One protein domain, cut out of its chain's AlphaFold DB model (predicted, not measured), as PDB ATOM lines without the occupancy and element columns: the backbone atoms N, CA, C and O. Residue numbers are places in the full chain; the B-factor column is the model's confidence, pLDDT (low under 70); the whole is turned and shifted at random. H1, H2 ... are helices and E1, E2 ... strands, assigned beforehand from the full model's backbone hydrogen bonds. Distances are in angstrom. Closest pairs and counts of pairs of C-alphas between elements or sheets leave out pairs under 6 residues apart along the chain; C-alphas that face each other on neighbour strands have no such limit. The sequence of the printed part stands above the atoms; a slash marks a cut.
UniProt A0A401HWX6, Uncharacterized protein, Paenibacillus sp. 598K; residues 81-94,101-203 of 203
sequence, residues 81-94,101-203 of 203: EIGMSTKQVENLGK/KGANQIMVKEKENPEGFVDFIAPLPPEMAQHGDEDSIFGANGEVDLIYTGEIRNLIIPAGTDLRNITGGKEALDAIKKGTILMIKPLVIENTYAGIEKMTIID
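AT A GLANCE: This is residues 81 to 94 and 101 to 203 of the 203 residues of an uncharacterized protein of Paenibacillus sp. 598K (UniProt A0A401HWX6). A long two-strand hairpin, E6 and E7, runs through the middle, with short E5 beside E7. Two small two-strand sheets stand round it, the hairpin E2 and E3 and the pair E1 and E4 with H1 near it, and a long link of 22 residues runs from E3 to E4; residues 112 to 117 stick out. The printed part has 117 residues, under half in named elements, in the order E1 H1 E2 E3 E4 E5 E6 E7; the class is mostly strand, and the three-strand sheet, E5 E7 E6, is mixed. It is compact, radius of gyration of the C-alphas 14.9 A, spanning 37 by 32 by 31 A.

IN THESE COORDINATES: Find C-alpha 81 at (34.426, 14.371, -9.302), where E1, residues 81 to 85, begins. H1 is residues 86 to 91, E2 105 to 108, E3 120 to 123 and E4 146 to 156, 22.2 A long. E5 is residues 163 to 165, E6 181 to 189, 25.6 A, and E7 192 to 202, 26.6 A, ending at C-alpha 202 (29.090, 1.150, -10.286).

HOW THE PARTS SIT: E1 and E4 are antiparallel; look at N 82 and O 151, 2.9 A. E4 bends by 91 degrees at residue 150. The closest C-alphas of H1 and E4, Thr 86 and Ile 147, are 6.0 A apart. In H1 every O i to N i+4 pair is within hydrogen-bond range. E2 and E3 are antiparallel, with N 108 and O 120 at 2.8 A. E7, the inner strand, is parallel to E5, with N 201 and O 164 at 2.7 A, and antiparallel to E6, with N 183 and O 200 at 2.8 A. E7 bends by 55 degrees at residue 195. E1 and E6 are near each other, and E2 and E7 are apart.

THE WHOLE: The farthest C-alphas, Glu 115 and Gly 150, are 41.7 A apart. Residues 95 to 100 are not printed, and the gap from C-alpha 94 to C-alpha 101 is 18.7 A. The links E2 to E3, E3 to E4 and E5 to E6 are long. The pLDDT is under 70 at residues 86 to 94, 101 to 136 and 139 to 142.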
ATOM      1  N   GLU A  81      33.273  14.183  -8.429       92.88
ATOM      2  CA  GLU A  81      34.426  14.371  -9.302       92.88
ATOM      3  C   GLU A  81      34.117  13.730 -10.650       92.88
ATOM      4  O   GLU A  81      33.930  12.513 -10.730       92.88
ATOM      5  N   ILE A  82      34.038  14.538 -11.702       90.38
ATOM      6  CA  ILE A  82      33.632  14.062 -13.021       90.38
ATOM      7  C   ILE A  82      34.745  13.222 -13.646       90.38
ATOM      8  O   ILE A  82      35.916  13.605 -13.693       90.38
ATOM      9  N   GLY A  83      34.348  12.048 -14.125       85.94
ATOM     10  CA  GLY A  83      35.177  11.114 -14.865       85.94
ATOM     11  C   GLY A  83      34.693  10.980 -16.302       85.94
ATOM     12  O   GLY A  83      33.494  10.962 -16.585       85.94
ATOM     13  N   MET A  84      35.645  10.846 -17.215       81.25
ATOM     14  CA  MET A  84      35.400  10.453 -18.597       81.25
ATOM     15  C   MET A  84      36.002   9.071 -18.815       81.25
ATOM     16  O   MET A  84      37.049   8.752 -18.254       81.25
ATOM     17  N   SER A  85      35.369   8.242 -19.640       74.81
ATOM     18  CA  SER A  85      36.004   6.979 -20.028       74.81
ATOM     19  C   SER A  85      37.266   7.258 -20.847       74.81
ATOM     20  O   SER A  85      37.306   8.195 -21.649       74.81
ATOM     21  N   THR A  86      38.294   6.427 -20.689       67.88
ATOM     22  CA  THR A  86      39.552   6.544 -21.447       67.88
ATOM     23  C   THR A  86      39.298   6.594 -22.961       67.88
ATOM     24  O   THR A  86      39.917   7.374 -23.685       67.88
ATOM     25  N   LYS A  87      38.286   5.862 -23.442       65.75
ATOM     26  CA  LYS A  87      37.847   5.878 -24.843       65.75
ATOM     27  C   LYS A  87      37.096   7.148 -25.261       65.75
ATOM     28  O   LYS A  87      37.287   7.598 -26.390       65.75
ATOM     29  N   GLN A  88      36.319   7.795 -24.383       64.38
ATOM     30  CA  GLN A  88      35.785   9.142 -24.652       64.38
ATOM     31  C   GLN A  88      36.916  10.157 -24.834       64.38
ATOM     32  O   GLN A  88      36.859  10.973 -25.751       64.38
ATOM     33  N   VAL A  89      37.962  10.069 -24.010       64.25
ATOM     34  CA  VAL A  89      39.137  10.945 -24.114       64.25
ATOM     35  C   VAL A  89      39.901  10.703 -25.424       64.25
ATOM     36  O   VAL A  89      40.241  11.660 -26.113       64.25
ATOM     37  N   GLU A  90      40.094   9.447 -25.840       63.38
ATOM     38  CA  GLU A  90      40.716   9.086 -27.134       63.38
ATOM     39  C   GLU A  90      39.921   9.559 -28.375       63.38
ATOM     40  O   GLU A  90      40.461   9.630 -29.494       63.38
ATOM     41  N   ASN A  91      38.636   9.864 -28.188       59.66
ATOM     42  CA  ASN A  91      37.717  10.327 -29.226       59.66
ATOM     43  C   ASN A  91      37.462  11.843 -29.194       59.66
ATOM     44  O   ASN A  91      36.822  12.363 -30.113       59.66
ATOM     45  N   LEU A  92      38.005  12.578 -28.213       61.25
ATOM     46  CA  LEU A  92      37.986  14.043 -28.206       61.25
ATOM     47  C   LEU A  92      38.671  14.577 -29.478       61.25
ATOM     48  O   LEU A  92      39.855  14.349 -29.714       61.25
ATOM     49  N   GLY A  93      37.913  15.285 -30.321       49.53
ATOM     50  CA  GLY A  93      38.416  15.903 -31.557       49.53
ATOM     51  C   GLY A  93      38.239  15.078 -32.838       49.53
ATOM     52  O   GLY A  93      38.584  15.563 -33.916       49.53
ATOM     53  N   LYS A  94      37.662  13.872 -32.765       51.12
ATOM     54  CA  LYS A  94      37.188  13.134 -33.948       51.12
ATOM     55  C   LYS A  94      35.689  13.399 -34.140       51.12
ATOM     56  O   LYS A  94      34.979  13.532 -33.145       51.12
ATOM     57  N   LYS A 101      23.937   1.901 -31.554       39.44
ATOM     58  CA  LYS A 101      22.876   1.537 -30.607       39.44
ATOM     59  C   LYS A 101      23.034   0.057 -30.236       39.44
ATOM     60  O   LYS A 101      22.810  -0.803 -31.082       39.44
ATOM     61  N   GLY A 102      23.387  -0.213 -28.980       44.62
ATOM     62  CA  GLY A 102      23.243  -1.535 -28.370       44.62
ATOM     63  C   GLY A 102      24.469  -2.448 -28.326       44.62
ATOM     64  O   GLY A 102      24.272  -3.627 -28.069       44.62
ATOM     65  N   ALA A 103      25.700  -1.973 -28.553       47.22
ATOM     66  CA  ALA A 103      26.866  -2.862 -28.432       47.22
ATOM     67  C   ALA A 103      27.239  -3.174 -26.967       47.22
ATOM     68  O   ALA A 103      27.490  -4.326 -26.640       47.22
ATOM     69  N   ASN A 104      27.191  -2.179 -26.070       54.28
ATOM     70  CA  ASN A 104      27.845  -2.272 -24.749       54.28
ATOM     71  C   ASN A 104      26.891  -2.011 -23.582       54.28
ATOM     72  O   ASN A 104      27.283  -1.529 -22.518       54.28
ATOM     73  N   GLN A 105      25.607  -2.271 -23.809       57.94
ATOM     74  CA  GLN A 105      24.575  -2.101 -22.805       57.94
ATOM     75  C   GLN A 105      23.686  -3.333 -22.780       57.94
ATOM     76  O   GLN A 105      23.174  -3.754 -23.819       57.94
ATOM     77  N   ILE A 106      23.479  -3.901 -21.593       51.19
ATOM     78  CA  ILE A 106      22.525  -4.997 -21.436       51.19
ATOM     79  C   ILE A 106      21.155  -4.399 -21.169       51.19
ATOM     80  O   ILE A 106      20.971  -3.612 -20.240       51.19
ATOM     81  N   MET A 107      20.187  -4.820 -21.977       56.59
ATOM     82  CA  MET A 107      18.779  -4.595 -21.702       56.59
ATOM     83  C   MET A 107      18.326  -5.578 -20.617       56.59
ATOM     84  O   MET A 107      18.122  -6.763 -20.882       56.59
ATOM     85  N   VAL A 108      18.204  -5.099 -19.383       59.84
ATOM     86  CA  VAL A 108      17.652  -5.879 -18.275       59.84
ATOM     87  C   VAL A 108      16.138  -5.735 -18.331       59.84
ATOM     88  O   VAL A 108      15.590  -4.659 -18.086       59.84
ATOM     89  N   LYS A 109      15.463  -6.830 -18.695       61.03
ATOM     90  CA  LYS A 109      13.999  -6.892 -18.736       61.03
ATOM     91  C   LYS A 109      13.444  -6.734 -17.330       61.03
ATOM     92  O   LYS A 109      13.687  -7.583 -16.471       61.03
ATOM     93  N   GLU A 110      12.670  -5.682 -17.105       58.69
ATOM     94  CA  GLU A 110      12.001  -5.476 -15.829       58.69
ATOM     95  C   GLU A 110      10.598  -6.076 -15.879       58.69
ATOM     96  O   GLU A 110       9.784  -5.741 -16.736       58.69
ATOM     97  N   LYS A 111      10.303  -6.979 -14.939       51.91
ATOM     98  CA  LYS A 111       9.025  -7.705 -14.869       51.91
ATOM     99  C   LYS A 111       7.805  -6.782 -14.687       51.91
ATOM    100  O   LYS A 111       6.683  -7.221 -14.912       51.91
ATOM    101  N   GLU A 112       8.024  -5.534 -14.279       54.72
ATOM    102  CA  GLU A 112       6.986  -4.549 -13.954       54.72
ATOM    103  C   GLU A 112       6.927  -3.363 -14.928       54.72
ATOM    104  O   GLU A 112       6.169  -2.427 -14.684       54.72
ATOM    105  N   ASN A 113       7.697  -3.370 -16.025       54.94
ATOM    106  CA  ASN A 113       7.664  -2.247 -16.959       54.94
ATOM    107  C   ASN A 113       6.314  -2.232 -17.714       54.94
ATOM    108  O   ASN A 113       5.972  -3.233 -18.353       54.94
ATOM    109  N   PRO A 114       5.522  -1.143 -17.656       56.31
ATOM    110  CA  PRO A 114       4.283  -1.045 -18.421       56.31
ATOM    111  C   PRO A 114       4.570  -1.071 -19.929       56.31
ATOM    112  O   PRO A 114       5.632  -0.629 -20.373       56.31
ATOM    113  N   GLU A 115       3.610  -1.531 -20.739       52.50
ATOM    114  CA  GLU A 115       3.732  -1.465 -22.201       52.50
ATOM    115  C   GLU A 115       4.021  -0.022 -22.655       52.50
ATOM    116  O   GLU A 115       3.276   0.905 -22.341       52.50
ATOM    117  N   GLY A 116       5.127   0.167 -23.383       55.00
ATOM    118  CA  GLY A 116       5.584   1.474 -23.872       55.00
ATOM    119  C   GLY A 116       6.778   2.072 -23.121       55.00
ATOM    120  O   GLY A 116       7.349   3.047 -23.604       55.00
ATOM    121  N   PHE A 117       7.203   1.484 -21.998       48.66
ATOM    122  CA  PHE A 117       8.431   1.882 -21.305       48.66
ATOM    123  C   PHE A 117       9.636   1.080 -21.805       48.66
ATOM    124  O   PHE A 117       9.548  -0.116 -22.081       48.66
ATOM    125  N   VAL A 118      10.772   1.764 -21.967       57.38
ATOM    126  CA  VAL A 118      12.023   1.146 -22.422       57.38
ATOM    127  C   VAL A 118      12.641   0.371 -21.258       57.38
ATOM    128  O   VAL A 118      12.751   0.894 -20.150       57.38
ATOM    129  N   ASP A 119      13.038  -0.875 -21.515       63.16
ATOM    130  CA  ASP A 119      13.741  -1.729 -20.555       63.16
ATOM    131  C   ASP A 119      15.056  -1.098 -20.065       63.16
ATOM    132  O   ASP A 119      15.673  -0.257 -20.728       63.16
ATOM    133  N   PHE A 120      15.507  -1.515 -18.880       61.09
ATOM    134  CA  PHE A 120      16.680  -0.940 -18.235       61.09
ATOM    135  C   PHE A 120      17.943  -1.183 -19.060       61.09
ATOM    136  O   PHE A 120      18.309  -2.313 -19.356       61.09
ATOM    137  N   ILE A 121      18.652  -0.103 -19.364       63.03
ATOM    138  CA  ILE A 121      19.942  -0.137 -20.051       63.03
ATOM    139  C   ILE A 121      21.083  -0.089 -19.019       63.03
ATOM    140  O   ILE A 121      21.377   0.984 -18.485       63.03
ATOM    141  N   ALA A 122      21.684  -1.235 -18.703       62.41
ATOM    142  CA  ALA A 122      22.859  -1.350 -17.834       62.41
ATOM    143  C   ALA A 122      24.144  -1.044 -18.611       62.41
ATOM    144  O   ALA A 122      24.191  -1.400 -19.791       62.41
ATOM    145  N   PRO A 123      25.210  -0.504 -17.992       64.69
ATOM    146  CA  PRO A 123      26.541  -0.719 -18.547       64.69
ATOM    147  C   PRO A 123      26.831  -2.228 -18.564       64.69
ATOM    148  O   PRO A 123      26.414  -2.959 -17.664       64.69
ATOM    149  N   LEU A 124      27.488  -2.705 -19.621       67.25
ATOM    150  CA  LEU A 124      27.850  -4.115 -19.759       67.25
ATOM    151  C   LEU A 124      28.751  -4.532 -18.579       67.25
ATOM    152  O   LEU A 124      29.801  -3.915 -18.391       67.25
ATOM    153  N   PRO A 125      28.369  -5.541 -17.774       64.25
ATOM    154  CA  PRO A 125      29.210  -6.037 -16.695       64.25
ATOM    155  C   PRO A 125      30.549  -6.547 -17.240       64.25
ATOM    156  O   PRO A 125      30.583  -7.083 -18.353       64.25
ATOM    157  N   PRO A 126      31.637  -6.477 -16.453       61.81
ATOM    158  CA  PRO A 126      32.968  -6.891 -16.898       61.81
ATOM    159  C   PRO A 126      33.030  -8.360 -17.346       61.81
ATOM    160  O   PRO A 126      33.780  -8.692 -18.256       61.81
ATOM    161  N   GLU A 127      32.197  -9.236 -16.778       61.06
ATOM    162  CA  GLU A 127      32.094 -10.656 -17.159       61.06
ATOM    163  C   GLU A 127      31.574 -10.874 -18.589       61.06
ATOM    164  O   GLU A 127      31.812 -11.924 -19.187       61.06
ATOM    165  N   MET A 128      30.835  -9.899 -19.125       58.56
ATOM    166  CA  MET A 128      30.226  -9.955 -20.455       58.56
ATOM    167  C   MET A 128      30.877  -8.989 -21.450       58.56
ATOM    168  O   MET A 128      30.609  -9.104 -22.645       58.56
ATOM    169  N   ALA A 129      31.728  -8.073 -20.976       55.53
ATOM    170  CA  ALA A 129      32.505  -7.171 -21.813       55.53
ATOM    171  C   ALA A 129      33.569  -7.968 -22.575       55.53
ATOM    172  O   ALA A 129      34.507  -8.512 -21.989       55.53
ATOM    173  N   GLN A 130      33.426  -8.066 -23.897       53.25
ATOM    174  CA  GLN A 130      34.469  -8.670 -24.721       53.25
ATOM    175  C   GLN A 130      35.598  -7.648 -24.902       53.25
ATOM    176  O   GLN A 130      35.361  -6.445 -25.021       53.25
ATOM    177  N   HIS A 131      36.855  -8.109 -24.913       43.31
ATOM    178  CA  HIS A 131      38.010  -7.255 -25.206       43.31
ATOM    179  C   HIS A 131      37.803  -6.516 -26.541       43.31
ATOM    180  O   HIS A 131      37.960  -7.114 -27.603       43.31
ATOM    181  N   GLY A 132      37.478  -5.222 -26.487       46.50
ATOM    182  CA  GLY A 132      37.295  -4.386 -27.679       46.50
ATOM    183  C   GLY A 132      36.000  -3.574 -27.738       46.50
ATOM    184  O   GLY A 132      35.812  -2.845 -28.706       46.50
ATOM    185  N   ASP A 133      35.137  -3.659 -26.728       53.78
ATOM    186  CA  ASP A 133      33.899  -2.879 -26.665       53.78
ATOM    187  C   ASP A 133      34.184  -1.376 -26.460       53.78
ATOM    188  O   ASP A 133      34.565  -0.926 -25.379       53.78
ATOM    189  N   GLU A 134      34.009  -0.590 -27.532       51.00
ATOM    190  CA  GLU A 134      34.464   0.811 -27.665       51.00
ATOM    191  C   GLU A 134      33.871   1.805 -26.643       51.00
ATOM    192  O   GLU A 134      34.431   2.883 -26.455       51.00
ATOM    193  N   ASP A 135      32.795   1.425 -25.943       53.47
ATOM    194  CA  ASP A 135      32.097   2.245 -24.938       53.47
ATOM    195  C   ASP A 135      32.084   1.600 -23.534       53.47
ATOM    196  O   ASP A 135      31.337   2.041 -22.658       53.47
ATOM    197  N   SER A 136      32.864   0.535 -23.305       64.69
ATOM    198  CA  SER A 136      32.995  -0.054 -21.968       64.69
ATOM    199  C   SER A 136      33.783   0.879 -21.046       64.69
ATOM    200  O   SER A 136      34.858   1.363 -21.403       64.69
ATOM    201  N   ILE A 137      33.267   1.102 -19.836       70.25
ATOM    202  CA  ILE A 137      34.003   1.773 -18.751       70.25
ATOM    203  C   ILE A 137      34.879   0.810 -17.948       70.25
ATOM    204  O   ILE A 137      35.506   1.234 -16.985       70.25
ATOM    205  N   PHE A 138      34.889  -0.479 -18.288       73.06
ATOM    206  CA  PHE A 138      35.692  -1.486 -17.602       73.06
ATOM    207  C   PHE A 138      36.964  -1.765 -18.394       73.06
ATOM    208  O   PHE A 138      36.914  -2.090 -19.583       73.06
ATOM    209  N   GLY A 139      38.104  -1.652 -17.721       67.50
ATOM    210  CA  GLY A 139      39.404  -2.025 -18.253       67.50
ATOM    211  C   GLY A 139      39.552  -3.540 -18.413       67.50
ATOM    212  O   GLY A 139      38.716  -4.334 -17.986       67.50
ATOM    213  N   ALA A 140      40.681  -3.957 -18.992       66.31
ATOM    214  CA  ALA A 140      40.995  -5.361 -19.284       66.31
ATOM    215  C   ALA A 140      40.933  -6.302 -18.063       66.31
ATOM    216  O   ALA A 140      40.755  -7.506 -18.231       66.31
ATOM    217  N   ASN A 141      41.068  -5.753 -16.854       64.88
ATOM    218  CA  ASN A 141      41.059  -6.497 -15.596       64.88
ATOM    219  C   ASN A 141      39.693  -6.462 -14.883       64.88
ATOM    220  O   ASN A 141      39.590  -6.933 -13.755       64.88
ATOM    221  N   GLY A 142      38.663  -5.874 -15.503       66.94
ATOM    222  CA  GLY A 142      37.341  -5.685 -14.902       66.94
ATOM    223  C   GLY A 142      37.236  -4.502 -13.933       66.94
ATOM    224  O   GLY A 142      36.164  -4.262 -13.390       66.94
ATOM    225  N   GLU A 143      38.318  -3.746 -13.733       73.94
ATOM    226  CA  GLU A 143      38.310  -2.501 -12.957       73.94
ATOM    227  C   GLU A 143      37.698  -1.351 -13.764       73.94
ATOM    228  O   GLU A 143      37.785  -1.325 -14.991       73.94
ATOM    229  N   VAL A 144      37.106  -0.376 -13.075       80.88
ATOM    230  CA  VAL A 144      36.562   0.827 -13.713       80.88
ATOM    231  C   VAL A 144      37.703   1.711 -14.236       80.88
ATOM    232  O   VAL A 144      38.509   2.219 -13.460       80.88
ATOM    233  N   ASP A 145      37.749   1.917 -15.551       82.00
ATOM    234  CA  ASP A 145      38.729   2.730 -16.276       82.00
ATOM    235  C   ASP A 145      38.141   4.114 -16.612       82.00
ATOM    236  O   ASP A 145      37.597   4.367 -17.693       82.00
ATOM    237  N   LEU A 146      38.214   5.013 -15.626       84.81
ATOM    238  CA  LEU A 146      37.806   6.412 -15.743       84.81
ATOM    239  C   LEU A 146      39.000   7.345 -15.532       84.81
ATOM    240  O   LEU A 146      39.735   7.239 -14.549       84.81
ATOM    241  N   ILE A 147      39.126   8.328 -16.418       85.44
ATOM    242  CA  ILE A 147      40.034   9.460 -16.274       85.44
ATOM    243  C   ILE A 147      39.252  10.608 -15.640       85.44
ATOM    244  O   ILE A 147      38.321  11.148 -16.241       85.44
ATOM    245  N   TYR A 148      39.634  10.989 -14.424       87.44
ATOM    246  CA  TYR A 148      39.031  12.121 -13.723       87.44
ATOM    247  C   TYR A 148      39.524  13.441 -14.313       87.44
ATOM    248  O   TYR A 148      40.725  13.648 -14.485       87.44
ATOM    249  N   THR A 149      38.592  14.339 -14.622       86.19
ATOM    250  CA  THR A 149      38.894  15.629 -15.260       86.19
ATOM    251  C   THR A 149      39.384  16.680 -14.260       86.19
ATOM    252  O   THR A 149      39.889  17.724 -14.666       86.19
ATOM    253  N   GLY A 150      39.228  16.419 -12.957       85.88
ATOM    254  CA  GLY A 150      39.414  17.401 -11.887       85.88
ATOM    255  C   GLY A 150      38.244  18.382 -11.746       85.88
ATOM    256  O   GLY A 150      38.272  19.247 -10.874       85.88
ATOM    257  N   GLU A 151      37.211  18.256 -12.582       88.38
ATOM    258  CA  GLU A 151      35.983  19.031 -12.465       88.38
ATOM    259  C   GLU A 151      35.121  18.470 -11.330       88.38
ATOM    260  O   GLU A 151      34.808  17.278 -11.301       88.38
ATOM    261  N   ILE A 152      34.719  19.344 -10.408       90.50
ATOM    262  CA  ILE A 152      33.800  19.009  -9.322       90.50
ATOM    263  C   ILE A 152      32.428  19.575  -9.672       90.50
ATOM    264  O   ILE A 152      32.302  20.766  -9.962       90.50
ATOM    265  N   ARG A 153      31.397  18.730  -9.627       88.75
ATOM    266  CA  ARG A 153      30.003  19.135  -9.812       88.75
ATOM    267  C   ARG A 153      29.160  18.774  -8.610       88.75
ATOM    268  O   ARG A 153      29.228  17.656  -8.108       88.75
ATOM    269  N   ASN A 154      28.295  19.703  -8.232       88.75
ATOM    270  CA  ASN A 154      27.253  19.450  -7.253       88.75
ATOM    271  C   ASN A 154      26.033  18.897  -7.979       88.75
ATOM    272  O   ASN A 154      25.609  19.436  -9.003       88.75
ATOM    273  N   LEU A 155      25.473  17.819  -7.449       89.06
ATOM    274  CA  LEU A 155      24.294  17.174  -7.993       89.06
ATOM    275  C   LEU A 155      23.272  16.980  -6.883       89.06
ATOM    276  O   LEU A 155      23.583  16.443  -5.823       89.06
ATOM    277  N   ILE A 156      22.040  17.392  -7.155       89.00
ATOM    278  CA  ILE A 156      20.896  17.147  -6.283       89.00
ATOM    279  C   ILE A 156      20.128  15.977  -6.879       89.00
ATOM    280  O   ILE A 156      19.711  16.040  -8.035       89.00
ATOM    281  N   ILE A 157      19.935  14.914  -6.102       89.00
ATOM    282  CA  ILE A 157      19.120  13.770  -6.510       89.00
ATOM    283  C   ILE A 157      17.653  14.116  -6.218       89.00
ATOM    284  O   ILE A 157      17.287  14.280  -5.046       89.00
ATOM    285  N   PRO A 158      16.800  14.271  -7.247       85.69
ATOM    286  CA  PRO A 158      15.390  14.537  -7.030       85.69
ATOM    287  C   PRO A 158      14.685  13.324  -6.411       85.69
ATOM    288  O   PRO A 158      15.073  12.167  -6.583       85.69
ATOM    289  N   ALA A 159      13.604  13.585  -5.678       82.44
ATOM    290  CA  ALA A 159      12.783  12.513  -5.132       82.44
ATOM    291  C   ALA A 159      12.199  11.654  -6.267       82.44
ATOM    292  O   ALA A 159      11.712  12.179  -7.267       82.44
ATOM    293  N   GLY A 160      12.235  10.331  -6.099       79.19
ATOM    294  CA  GLY A 160      11.745   9.392  -7.107       79.19
ATOM    295  C   GLY A 160      12.720   9.108  -8.255       79.19
ATOM    296  O   GLY A 160      12.320   8.434  -9.202       79.19
ATOM    297  N   THR A 161      13.976   9.573  -8.192       83.75
ATOM    298  CA  THR A 161      15.020   9.109  -9.122       83.75
ATOM    299  C   THR A 161      15.179   7.595  -9.042       83.75
ATOM    300  O   THR A 161      15.311   7.028  -7.957       83.75
ATOM    301  N   ASP A 162      15.203   6.950 -10.208       83.56
ATOM    302  CA  ASP A 162      15.458   5.519 -10.325       83.56
ATOM    303  C   ASP A 162      16.958   5.239 -10.135       83.56
ATOM    304  O   ASP A 162      17.776   5.445 -11.041       83.56
ATOM    305  N   LEU A 163      17.304   4.839  -8.911       88.00
ATOM    306  CA  LEU A 163      18.637   4.430  -8.480       88.00
ATOM    307  C   LEU A 163      18.779   2.924  -8.635       88.00
ATOM    308  O   LEU A 163      17.951   2.154  -8.144       88.00
ATOM    309  N   ARG A 164      19.834   2.491  -9.322       88.00
ATOM    310  CA  ARG A 164      20.066   1.070  -9.595       88.00
ATOM    311  C   ARG A 164      21.524   0.691  -9.490       88.00
ATOM    312  O   ARG A 164      22.381   1.532  -9.707       88.00
ATOM    313  N   ASN A 165      21.805  -0.576  -9.234       87.56
ATOM    314  CA  ASN A 165      23.152  -1.123  -9.359       87.56
ATOM    315  C   ASN A 165      23.467  -1.520 -10.812       87.56
ATOM    316  O   ASN A 165      22.596  -1.518 -11.690       87.56
ATOM    317  N   ILE A 166      24.718  -1.906 -11.064       82.00
ATOM    318  CA  ILE A 166      25.191  -2.354 -12.380       82.00
ATOM    319  C   ILE A 166      24.409  -3.540 -12.960       82.00
ATOM    320  O   ILE A 166      24.287  -3.667 -14.174       82.00
ATOM    321  N   THR A 167      23.820  -4.387 -12.114       79.69
ATOM    322  CA  THR A 167      23.006  -5.528 -12.565       79.69
ATOM    323  C   THR A 167      21.561  -5.142 -12.907       79.69
ATOM    324  O   THR A 167      20.792  -5.975 -13.383       79.69
ATOM    325  N   GLY A 168      21.178  -3.880 -12.689       77.00
ATOM    326  CA  GLY A 168      19.834  -3.357 -12.932       77.00
ATOM    327  C   GLY A 168      18.845  -3.531 -11.785       77.00
ATOM    328  O   GLY A 168      17.675  -3.165 -11.939       77.00
ATOM    329  N   GLY A 169      19.303  -4.039 -10.639       82.88
ATOM    330  CA  GLY A 169      18.525  -4.072  -9.406       82.88
ATOM    331  C   GLY A 169      18.301  -2.664  -8.857       82.88
ATOM    332  O   GLY A 169      19.204  -1.833  -8.922       82.88
ATOM    333  N   LYS A 170      17.096  -2.398  -8.336       87.44
ATOM    334  CA  LYS A 170      16.766  -1.141  -7.646       87.44
ATOM    335  C   LYS A 170      17.562  -1.022  -6.353       87.44
ATOM    336  O   LYS A 170      17.613  -1.971  -5.577       87.44
ATOM    337  N   GLU A 171      18.128   0.154  -6.143       90.81
ATOM    338  CA  GLU A 171      18.912   0.525  -4.972       90.81
ATOM    339  C   GLU A 171      18.305   1.761  -4.310       90.81
ATOM    340  O   GLU A 171      17.584   2.543  -4.933       90.81
ATOM    341  N   ALA A 172      18.599   1.934  -3.027       90.38
ATOM    342  CA  ALA A 172      18.209   3.117  -2.277       90.38
ATOM    343  C   ALA A 172      19.368   4.126  -2.197       90.38
ATOM    344  O   ALA A 172      20.518   3.825  -2.513       90.38
ATOM    345  N   LEU A 173      19.056   5.363  -1.800       89.44
ATOM    346  CA  LEU A 173      20.037   6.452  -1.723       89.44
ATOM    347  C   LEU A 173      21.185   6.151  -0.740       89.44
ATOM    348  O   LEU A 173      22.300   6.619  -0.935       89.44
ATOM    349  N   ASP A 174      20.925   5.345   0.289       90.12
ATOM    350  CA  ASP A 174      21.904   4.895   1.284       90.12
ATOM    351  C   ASP A 174      22.937   3.895   0.737       90.12
ATOM    352  O   ASP A 174      23.982   3.686   1.362       90.12
ATOM    353  N   ALA A 175      22.685   3.307  -0.437       90.88
ATOM    354  CA  ALA A 175      23.671   2.504  -1.152       90.88
ATOM    355  C   ALA A 175      24.824   3.366  -1.689       90.88
ATOM    356  O   ALA A 175      25.951   2.886  -1.804       90.88
ATOM    357  N   ILE A 176      24.574   4.652  -1.962       91.75
ATOM    358  CA  ILE A 176      25.598   5.583  -2.427       91.75
ATOM    359  C   ILE A 176      26.497   5.966  -1.252       91.75
ATOM    360  O   ILE A 176      26.053   6.547  -0.262       91.75
ATOM    361  N   LYS A 177      27.795   5.688  -1.381       93.62
ATOM    362  CA  LYS A 177      28.804   6.037  -0.381       93.62
ATOM    363  C   LYS A 177      29.860   6.944  -0.987       93.62
ATOM    364  O   LYS A 177      30.025   7.049  -2.199       93.62
ATOM    365  N   LYS A 178      30.628   7.597  -0.117       93.56
ATOM    366  CA  LYS A 178      31.848   8.279  -0.548       93.56
ATOM    367  C   LYS A 178      32.767   7.276  -1.252       93.56
ATOM    368  O   LYS A 178      33.062   6.221  -0.699       93.56
ATOM    369  N   GLY A 179      33.239   7.643  -2.437       90.81
ATOM    370  CA  GLY A 179      34.064   6.806  -3.303       90.81
ATOM    371  C   GLY A 179      33.278   5.997  -4.335       90.81
ATOM    372  O   GLY A 179      33.897   5.565  -5.304       90.81
ATOM    373  N   THR A 180      31.956   5.848  -4.184       92.38
ATOM    374  CA  THR A 180      31.102   5.175  -5.172       92.38
ATOM    375  C   THR A 180      31.190   5.882  -6.520       92.38
ATOM    376  O   THR A 180      31.240   7.116  -6.584       92.38
ATOM    377  N   ILE A 181      31.199   5.104  -7.599       91.44
ATOM    378  CA  ILE A 181      31.175   5.622  -8.963       91.44
ATOM    379  C   ILE A 181      29.734   5.576  -9.465       91.44
ATOM    380  O   ILE A 181      29.033   4.576  -9.335       91.44
ATOM    381  N   LEU A 182      29.276   6.682 -10.040       91.06
ATOM    382  CA  LEU A 182      27.929   6.832 -10.566       91.06
ATOM    383  C   LEU A 182      27.981   7.066 -12.067       91.06
ATOM    384  O   LEU A 182      28.726   7.917 -12.548       91.06
ATOM    385  N   MET A 183      27.140   6.345 -12.798       88.81
ATOM    386  CA  MET A 183      26.760   6.670 -14.166       88.81
ATOM    387  C   MET A 183      25.463   7.472 -14.126       88.81
ATOM    388  O   MET A 183      24.455   7.003 -13.592       88.81
ATOM    389  N   ILE A 184      25.475   8.668 -14.705       87.19
ATOM    390  CA  ILE A 184      24.347   9.595 -14.659       87.19
ATOM    391  C   ILE A 184      23.889   9.887 -16.077       87.19
ATOM    392  O   ILE A 184      24.653  10.360 -16.921       87.19
ATOM    393  N   LYS A 185      22.608   9.614 -16.329       85.00
ATOM    394  CA  LYS A 185      21.938   9.977 -17.571       85.00
ATOM    395  C   LYS A 185      21.057  11.205 -17.316       85.00
ATOM    396  O   LYS A 185      20.061  11.090 -16.592       85.00
ATOM    397  N   PRO A 186      21.404  12.377 -17.870       81.88
ATOM    398  CA  PRO A 186      20.571  13.564 -17.737       81.88
ATOM    399  C   PRO A 186      19.261  13.390 -18.517       81.88
ATOM    400  O   PRO A 186      19.260  12.884 -19.639       81.88
ATOM    401  N   LEU A 187      18.152  13.845 -17.936       81.88
ATOM    402  CA  LEU A 187      16.885  14.017 -18.636       81.88
ATOM    403  C   LEU A 187      16.945  15.337 -19.400       81.88
ATOM    404  O   LEU A 187      17.123  16.396 -18.797       81.88
ATOM    405  N   VAL A 188      16.789  15.280 -20.720       78.19
ATOM    406  CA  VAL A 188      16.781  16.462 -21.587       78.19
ATOM    407  C   VAL A 188      15.441  16.530 -22.315       78.19
ATOM    408  O   VAL A 188      15.087  15.608 -23.048       78.19
ATOM    409  N   ILE A 189      14.695  17.616 -22.116       77.06
ATOM    410  CA  ILE A 189      13.410  17.893 -22.773       77.06
ATOM    411  C   ILE A 189      13.602  19.143 -23.625       77.06
ATOM    412  O   ILE A 189      14.070  20.155 -23.117       77.06
ATOM    413  N   GLU A 190      13.284  19.077 -24.920       81.00
ATOM    414  CA  GLU A 190      13.438  20.217 -25.845       81.00
ATOM    415  C   GLU A 190      14.845  20.857 -25.786       81.00
ATOM    416  O   GLU A 190      14.999  22.074 -25.767       81.00
ATOM    417  N   ASN A 191      15.892  20.021 -25.720       73.44
ATOM    418  CA  ASN A 191      17.301  20.419 -25.553       73.44
ATOM    419  C   ASN A 191      17.629  21.166 -24.247       73.44
ATOM    420  O   ASN A 191      18.725  21.707 -24.106       73.44
ATOM    421  N   THR A 192      16.717  21.156 -23.280       72.88
ATOM    422  CA  THR A 192      16.896  21.760 -21.961       72.88
ATOM    423  C   THR A 192      17.060  20.671 -20.911       72.88
ATOM    424  O   THR A 192      16.340  19.670 -20.922       72.88
ATOM    425  N   TYR A 193      18.014  20.850 -19.997       76.06
ATOM    426  CA  TYR A 193      18.168  19.958 -18.853       76.06
ATOM    427  C   TYR A 193      16.914  20.020 -17.978       76.06
ATOM    428  O   TYR A 193      16.558  21.076 -17.464       76.06
ATOM    429  N   ALA A 194      16.252  18.880 -17.820       78.06
ATOM    430  CA  ALA A 194      15.016  18.741 -17.059       78.06
ATOM    431  C   ALA A 194      15.199  17.909 -15.777       78.06
ATOM    432  O   ALA A 194      14.250  17.748 -15.013       78.06
ATOM    433  N   GLY A 195      16.399  17.374 -15.531       83.19
ATOM    434  CA  GLY A 195      16.724  16.621 -14.322       83.19
ATOM    435  C   GLY A 195      17.569  15.385 -14.601       83.19
ATOM    436  O   GLY A 195      18.319  15.316 -15.574       83.19
ATOM    437  N   ILE A 196      17.447  14.383 -13.737       84.62
ATOM    438  CA  ILE A 196      18.134  13.099 -13.878       84.62
ATOM    439  C   ILE A 196      17.117  12.086 -14.388       84.62
ATOM    440  O   ILE A 196      16.132  11.810 -13.711       84.62
ATOM    441  N   GLU A 197      17.358  11.533 -15.576       81.31
ATOM    442  CA  GLU A 197      16.531  10.444 -16.103       81.31
ATOM    443  C   GLU A 197      16.832   9.162 -15.331       81.31
ATOM    444  O   GLU A 197      15.926   8.416 -14.972       81.31
ATOM    445  N   LYS A 198      18.121   8.905 -15.084       81.19
ATOM    446  CA  LYS A 198      18.577   7.651 -14.496       81.19
ATOM    447  C   LYS A 198      19.929   7.790 -13.813       81.19
ATOM    448  O   LYS A 198      20.816   8.477 -14.325       81.19
ATOM    449  N   MET A 199      20.100   7.061 -12.712       88.50
ATOM    450  CA  MET A 199      21.372   6.938 -12.010       88.50
ATOM    451  C   MET A 199      21.719   5.466 -11.774       88.50
ATOM    452  O   MET A 199      20.865   4.654 -11.416       88.50
ATOM    453  N   THR A 200      22.972   5.092 -12.017       88.69
ATOM    454  CA  THR A 200      23.452   3.720 -11.816       88.69
ATOM    455  C   THR A 200      24.731   3.710 -10.993       88.69
ATOM    456  O   THR A 200      25.694   4.387 -11.339       88.69
ATOM    457  N   ILE A 201      24.715   2.939  -9.911       90.25
ATOM    458  CA  ILE A 201      25.827   2.663  -9.009       90.25
ATOM    459  C   ILE A 201      26.733   1.620  -9.661       90.25
ATOM    460  O   ILE A 201      26.280   0.536 -10.044       90.25
ATOM    461  N   ILE A 202      28.003   1.984  -9.792       85.88
ATOM    462  CA  ILE A 202      29.090   1.150 -10.286       85.88
ATOM    463  C   ILE A 202      30.017   0.920  -9.087       85.88
ATOM    464  O   ILE A 202      30.792   1.807  -8.728       85.88
ATOM    465  N   ASP A 203      29.874  -0.247  -8.463       73.19
ATOM    466  CA  ASP A 203      30.678  -0.740  -7.335       73.19
ATOM    467  C   ASP A 203      31.418  -2.023  -7.744       73.19
ATOM    468  O   ASP A 203      30.864  -2.778  -8.583       73.19
TER     469      ASP A 203